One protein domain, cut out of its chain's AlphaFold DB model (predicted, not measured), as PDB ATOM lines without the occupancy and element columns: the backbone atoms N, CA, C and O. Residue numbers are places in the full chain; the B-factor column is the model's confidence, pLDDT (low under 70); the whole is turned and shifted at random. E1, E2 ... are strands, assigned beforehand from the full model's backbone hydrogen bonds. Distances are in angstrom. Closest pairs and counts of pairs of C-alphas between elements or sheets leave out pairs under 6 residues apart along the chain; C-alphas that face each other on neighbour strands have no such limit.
ATOM      1  N   SER A 407     306.882 282.739 316.355       80.56
ATOM      2  CA  SER A 407     305.547 283.037 315.805       80.56
ATOM      3  C   SER A 407     305.469 282.792 314.294       80.56
ATOM      4  O   SER A 407     305.049 283.653 313.521       80.56
ATOM      5  N   ASP A 408     305.952 281.637 313.860       83.94
ATOM      6  CA  ASP A 408     306.066 281.237 312.460       83.94
ATOM      7  C   ASP A 408     305.777 279.738 312.268       83.94
ATOM      8  O   ASP A 408     305.962 279.220 311.164       83.94
ATOM      9  N   ALA A 409     305.312 279.042 313.314       86.12
ATOM     10  CA  ALA A 409     305.084 277.609 313.259       86.12
ATOM     11  C   ALA A 409     303.932 277.277 312.301       86.12
ATOM     12  O   ALA A 409     302.878 277.926 312.282       86.12
ATOM     13  N   ARG A 410     304.147 276.242 311.496       87.44
ATOM     14  CA  ARG A 410     303.228 275.736 310.480       87.44
ATOM     15  C   ARG A 410     303.099 274.233 310.615       87.44
ATOM     16  O   ARG A 410     304.109 273.551 310.767       87.44
ATOM     17  N   SER A 411     301.878 273.718 310.555       88.38
ATOM     18  CA  SER A 411     301.624 272.276 310.537       88.38
ATOM     19  C   SER A 411     301.279 271.826 309.135       88.38
ATOM     20  O   SER A 411     300.673 272.588 308.382       88.38
ATOM     21  N   GLY A 412     301.579 270.569 308.833       83.50
ATOM     22  CA  GLY A 412     301.276 270.006 307.529       83.50
ATOM     23  C   GLY A 412     302.036 270.707 306.414       83.50
ATOM     24  O   GLY A 412     303.042 271.380 306.654       83.50
ATOM     25  N   ALA A 413     301.589 270.469 305.193       83.69
ATOM     26  CA  ALA A 413     302.257 270.947 304.002       83.69
ATOM     27  C   ALA A 413     301.665 272.259 303.524       83.69
ATOM     28  O   ALA A 413     300.456 272.480 303.600       83.69
ATOM     29  N   THR A 568     306.682 272.654 311.404       86.31
ATOM     30  CA  THR A 568     307.886 273.349 310.956       86.31
ATOM     31  C   THR A 568     307.829 274.804 311.389       86.31
ATOM     32  O   THR A 568     306.777 275.431 311.344       86.31
ATOM     33  N   SER A 569     308.955 275.343 311.819       83.94
ATOM     34  CA  SER A 569     309.154 276.734 312.205       83.94
ATOM     35  C   SER A 569     310.422 277.204 311.501       83.94
ATOM     36  O   SER A 569     311.425 276.489 311.490       83.94
ATOM     37  N   ALA A 570     310.373 278.366 310.847       77.00
ATOM     38  CA  ALA A 570     311.537 278.899 310.141       77.00
ATOM     39  C   ALA A 570     312.629 279.354 311.124       77.00
ATOM     40  O   ALA A 570     313.797 279.459 310.748       77.00
ATOM     41  N   THR A 571     312.257 279.589 312.385       70.88
ATOM     42  CA  THR A 571     313.143 280.035 313.455       70.88
ATOM     43  C   THR A 571     312.928 279.226 314.739       70.88
ATOM     44  O   THR A 571     311.938 279.360 315.448       70.88
ATOM     45  N   GLY A 572     313.903 278.376 315.067       63.78
ATOM     46  CA  GLY A 572     313.904 277.576 316.291       63.78
ATOM     47  C   GLY A 572     314.803 278.168 317.371       63.78
ATOM     48  O   GLY A 572     315.963 278.468 317.101       63.78
ATOM     49  N   THR A 573     314.299 278.303 318.598       63.41
ATOM     50  CA  THR A 573     315.077 278.798 319.754       63.41
ATOM     51  C   THR A 573     315.570 277.668 320.661       63.41
ATOM     52  O   THR A 573     316.597 277.822 321.319       63.41
ATOM     53  N   ALA A 574     314.879 276.524 320.676       74.69
ATOM     54  CA  ALA A 574     315.231 275.346 321.464       74.69
ATOM     55  C   ALA A 574     314.776 274.056 320.766       74.69
ATOM     56  O   ALA A 574     313.772 274.044 320.057       74.69
ATOM     57  N   VAL A 575     315.510 272.961 320.974       83.00
ATOM     58  CA  VAL A 575     315.118 271.636 320.475       83.00
ATOM     59  C   VAL A 575     314.018 271.069 321.378       83.00
ATOM     60  O   VAL A 575     314.247 270.930 322.582       83.00
ATOM     61  N   PRO A 576     312.840 270.719 320.837       85.50
ATOM     62  CA  PRO A 576     311.789 270.122 321.641       85.50
ATOM     63  C   PRO A 576     312.174 268.725 322.135       85.50
ATOM     64  O   PRO A 576     312.719 267.914 321.384       85.50
ATOM     65  N   THR A 577     311.823 268.409 323.381       87.19
ATOM     66  CA  THR A 577     312.031 267.068 323.947       87.19
ATOM     67  C   THR A 577     310.823 266.178 323.649       87.19
ATOM     68  O   THR A 577     309.676 266.617 323.757       87.19
ATOM     69  N   ALA A 578     311.051 264.917 323.283       88.88
ATOM     70  CA  ALA A 578     309.966 263.956 323.097       88.88
ATOM     71  C   ALA A 578     309.125 263.806 324.380       88.88
ATOM     72  O   ALA A 578     309.663 263.812 325.484       88.88
ATOM     73  N   GLY A 579     307.806 263.681 324.232       89.12
ATOM     74  CA  GLY A 579     306.870 263.608 325.359       89.12
ATOM     75  C   GLY A 579     306.462 264.961 325.952       89.12
ATOM     76  O   GLY A 579     305.521 264.995 326.736       89.12
ATOM     77  N   THR A 580     307.089 266.072 325.542       89.44
ATOM     78  CA  THR A 580     306.659 267.426 325.938       89.44
ATOM     79  C   THR A 580     305.228 267.670 325.481       89.44
ATOM     80  O   THR A 580     304.938 267.527 324.291       89.44
ATOM     81  N   MET A 581     304.342 268.035 326.402       91.38
ATOM     82  CA  MET A 581     302.984 268.475 326.095       91.38
ATOM     83  C   MET A 581     303.009 269.890 325.530       91.38
ATOM     84  O   MET A 581     303.784 270.724 326.001       91.38
ATOM     85  N   ILE A 582     302.175 270.155 324.528       88.31
ATOM     86  CA  ILE A 582     302.161 271.436 323.825       88.31
ATOM     87  C   ILE A 582     300.747 271.967 323.578       88.31
ATOM     88  O   ILE A 582     299.772 271.215 323.554       88.31
ATOM     89  N   VAL A 583     300.662 273.269 323.318       86.69
ATOM     90  CA  VAL A 583     299.451 273.972 322.874       86.69
ATOM     91  C   VAL A 583     299.821 275.101 321.902       86.69
ATOM     92  O   VAL A 583     300.970 275.553 321.869       86.69
ATOM     93  N   SER A 584     298.868 275.543 321.078       81.75
ATOM     94  CA  SER A 584     299.002 276.738 320.236       81.75
ATOM     95  C   SER A 584     298.471 277.976 320.960       81.75
ATOM     96  O   SER A 584     297.367 277.955 321.501       81.75
ATOM     97  N   VAL A 585     299.252 279.061 320.969       71.06
ATOM     98  CA  VAL A 585     298.979 280.230 321.833       71.06
ATOM     99  C   VAL A 585     298.720 281.541 321.100       71.06
ATOM    100  O   VAL A 585     298.079 282.440 321.634       71.06
ATOM    101  N   LYS A 586     299.196 281.677 319.861       67.88
ATOM    102  CA  LYS A 586     298.959 282.851 319.007       67.88
ATOM    103  C   LYS A 586     298.793 282.383 317.569       67.88
ATOM    104  O   LYS A 586     299.560 281.518 317.169       67.88
ATOM    105  N   SER A 587     297.836 282.988 316.852       62.84
ATOM    106  CA  SER A 587     297.493 282.785 315.428       62.84
ATOM    107  C   SER A 587     297.102 281.365 314.989       62.84
ATOM    108  O   SER A 587     297.638 280.373 315.456       62.84
ATOM    109  N   GLY A 588     296.132 281.335 314.063       68.25
ATOM    110  CA  GLY A 588     295.518 280.204 313.354       68.25
ATOM    111  C   GLY A 588     296.027 278.798 313.662       68.25
ATOM    112  O   GLY A 588     297.159 278.474 313.328       68.25
ATOM    113  N   GLY A 589     295.141 277.962 314.204       75.19
ATOM    114  CA  GLY A 589     295.347 276.526 314.365       75.19
ATOM    115  C   GLY A 589     295.069 276.043 315.789       75.19
ATOM    116  O   GLY A 589     295.399 276.713 316.768       75.19
ATOM    117  N   VAL A 590     294.447 274.873 315.911       83.44
ATOM    118  CA  VAL A 590     294.048 274.273 317.191       83.44
ATOM    119  C   VAL A 590     294.779 272.952 317.365       83.44
ATOM    120  O   VAL A 590     294.583 272.006 316.595       83.44
ATOM    121  N   VAL A 591     295.617 272.897 318.397       88.00
ATOM    122  CA  VAL A 591     296.245 271.661 318.864       88.00
ATOM    123  C   VAL A 591     295.272 270.960 319.825       88.00
ATOM    124  O   VAL A 591     294.837 271.594 320.788       88.00
ATOM    125  N   PRO A 592     294.894 269.689 319.584       89.00
ATOM    126  CA  PRO A 592     294.050 268.933 320.503       89.00
ATOM    127  C   PRO A 592     294.642 268.829 321.912       89.00
ATOM    128  O   PRO A 592     295.865 268.802 322.084       89.00
ATOM    129  N   ALA A 593     293.775 268.682 322.912       88.12
ATOM    130  CA  ALA A 593     294.215 268.446 324.280       88.12
ATOM    131  C   ALA A 593     295.012 267.128 324.407       88.12
ATOM    132  O   ALA A 593     294.729 266.138 323.729       88.12
ATOM    133  N   GLY A 594     296.030 267.118 325.264       87.56
ATOM    134  CA  GLY A 594     296.936 265.989 325.476       87.56
ATOM    135  C   GLY A 594     297.934 265.755 324.338       87.56
ATOM    136  O   GLY A 594     298.610 264.726 324.326       87.56
ATOM    137  N   THR A 595     298.048 266.676 323.375       91.12
ATOM    138  CA  THR A 595     299.042 266.553 322.301       91.12
ATOM    139  C   THR A 595     300.452 266.721 322.855       91.12
ATOM    140  O   THR A 595     300.761 267.659 323.589       91.12
ATOM    141  N   THR A 596     301.331 265.812 322.449       92.62
ATOM    142  CA  THR A 596     302.733 265.757 322.858       92.62
ATOM    143  C   THR A 596     303.646 265.659 321.647       92.62
ATOM    144  O   THR A 596     303.213 265.366 320.532       92.62
ATOM    145  N   ILE A 597     304.935 265.894 321.852       89.94
ATOM    146  CA  ILE A 597     305.941 265.770 320.800       89.94
ATOM    147  C   ILE A 597     306.302 264.292 320.601       89.94
ATOM    148  O   ILE A 597     306.800 263.630 321.512       89.94
ATOM    149  N   SER A 598     306.046 263.787 319.393       86.94
ATOM    150  CA  SER A 598     306.348 262.429 318.939       86.94
ATOM    151  C   SER A 598     307.749 262.388 318.320       86.94
ATOM    152  O   SER A 598     308.093 263.203 317.463       86.94
ATOM    153  N   SER A 599     308.585 261.459 318.777       68.31
ATOM    154  CA  SER A 599     310.055 261.472 318.684       68.31
ATOM    155  C   SER A 599     310.678 261.212 317.299       68.31
ATOM    156  O   SER A 599     311.791 260.694 317.226       68.31
ATOM    157  N   THR A 600     310.019 261.531 316.179       55.94
ATOM    158  CA  THR A 600     310.532 261.138 314.849       55.94
ATOM    159  C   THR A 600     310.365 262.202 313.760       55.94
ATOM    160  O   THR A 600     309.237 262.629 313.519       55.94
ATOM    161  N   PRO A 601     311.416 262.571 312.988       60.81
ATOM    162  CA  PRO A 601     312.862 262.327 313.181       60.81
ATOM    163  C   PRO A 601     313.418 263.058 314.420       60.81
ATOM    164  O   PRO A 601     312.647 263.741 315.090       60.81
ATOM    165  N   THR A 602     314.724 262.905 314.722       70.19
ATOM    166  CA  THR A 602     315.429 263.655 315.782       70.19
ATOM    167  C   THR A 602     314.953 265.103 315.754       70.19
ATOM    168  O   THR A 602     315.212 265.782 314.754       70.19
ATOM    169  N   PRO A 603     314.196 265.553 316.771       73.88
ATOM    170  CA  PRO A 603     313.609 266.875 316.742       73.88
ATOM    171  C   PRO A 603     314.738 267.879 316.561       73.88
ATOM    172  O   PRO A 603     315.773 267.819 317.224       73.88
ATOM    173  N   THR A 604     314.554 268.765 315.596       81.06
ATOM    174  CA  THR A 604     315.425 269.926 315.427       81.06
ATOM    175  C   THR A 604     314.714 271.117 316.044       81.06
ATOM    176  O   THR A 604     313.512 271.062 316.306       81.06
ATOM    177  N   ALA A 605     315.429 272.219 316.252       77.06
ATOM    178  CA  ALA A 605     314.799 273.443 316.737       77.06
ATOM    179  C   ALA A 605     313.677 273.939 315.792       77.06
ATOM    180  O   ALA A 605     312.792 274.673 316.217       77.06
ATOM    181  N   THR A 606     313.701 273.517 314.524       83.69
ATOM    182  CA  THR A 606     312.794 273.970 313.464       83.69
ATOM    183  C   THR A 606     311.747 272.938 313.050       83.69
ATOM    184  O   THR A 606     310.724 273.335 312.512       83.69
ATOM    185  N   THR A 607     311.958 271.634 313.267       85.19
ATOM    186  CA  THR A 607     311.050 270.583 312.769       85.19
ATOM    187  C   THR A 607     310.866 269.460 313.781       85.19
ATOM    188  O   THR A 607     311.847 268.869 314.243       85.19
ATOM    189  N   PHE A 608     309.608 269.125 314.074       87.88
ATOM    190  CA  PHE A 608     309.211 268.057 314.998       87.88
ATOM    191  C   PHE A 608     307.822 267.501 314.647       87.88
ATOM    192  O   PHE A 608     307.055 268.130 313.915       87.88
ATOM    193  N   LYS A 609     307.484 266.305 315.145       87.88
ATOM    194  CA  LYS A 609     306.156 265.700 314.958       87.88
ATOM    195  C   LYS A 609     305.333 265.736 316.233       87.88
ATOM    196  O   LYS A 609     305.864 265.641 317.334       87.88
ATOM    197  N   LEU A 610     304.023 265.822 316.066       90.62
ATOM    198  CA  LEU A 610     303.032 265.750 317.128       90.62
ATOM    199  C   LEU A 610     302.470 264.331 317.245       90.62
ATOM    200  O   LEU A 610     302.396 263.597 316.257       90.62
ATOM    201  N   SER A 611     302.064 263.940 318.451       91.50
ATOM    202  CA  SER A 611     301.364 262.678 318.714       91.50
ATOM    203  C   SER A 611     299.930 262.687 318.191       91.50
ATOM    204  O   SER A 611     299.390 261.636 317.855       91.50
ATOM    205  N   GLN A 612     299.341 263.876 318.072       90.12
ATOM    206  CA  GLN A 612     298.031 264.094 317.482       90.12
ATOM    207  C   GLN A 612     298.102 265.191 316.428       90.12
ATOM    208  O   GLN A 612     298.915 266.114 316.487       90.12
ATOM    209  N   ARG A 613     297.240 265.059 315.432       87.31
ATOM    210  CA  ARG A 613     297.156 265.954 314.288       87.31
ATOM    211  C   ARG A 613     296.359 267.213 314.685       87.31
ATOM    212  O   ARG A 613     295.319 267.052 315.326       87.31
ATOM    213  N   PRO A 614     296.806 268.440 314.355       89.00
ATOM    214  CA  PRO A 614     296.004 269.643 314.582       89.00
ATOM    215  C   PRO A 614     294.617 269.526 313.931       89.00
ATOM    216  O   PRO A 614     294.501 268.978 312.840       89.00
TER     217      PRO A 614
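What this domain is: This is residues 407 to 413 and 568 to 614 of the 684 residues of an uncharacterized protein of Betaproteobacteria bacterium (UniProt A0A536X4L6). This is a small rounded body with little regular structure, made mostly of winding loops. E2 and E3 slant like the two sides of an open V without meeting, and E1 is at its mouth. The 54 printed residues include three named strands, E1, E2 and E3 in chain order, and no named helix; the class is all strand, with 11 residues in named elements. The whole is compact, with a radius of gyration of the C-alphas of 10.4 A and spans of 25 by 23 by 20 A.

How they stand to each other: E3, residues 607 to 610, pairs with no named strand, but its residues 609 to 610 pair antiparallel with residues 597 to 598. E1, residues 409 to 411, and E3 are near each other, with 6 pairs of C-alphas within 10 A. E2, residues 583 to 586, is apart from E1 and from E3. E1 and E2 also pair with no named strand.

Where its parts are: E3 measures 10.3 A and ends at C-alpha 610 (303.032, 265.750, 317.128). E2 measures 9.7 A. E1 measures 6.9 A and begins at C-alpha 409 (305.084, 277.609, 313.259).

The domain as a whole: The C-alphas of Ser 587 and Thr 602, the two farthest apart, are 26.2 A apart. Residues 414 to 567 are not printed, and C-alphas 413 and 568 are 9.3 A apart across this cut, which falls between E1 and E2. E2 to E3 is a long link of 20 residues. Mean pLDDT of the printed part is 81.6; residues 572 to 573, 586 to 588 and 599 to 601 are under 70.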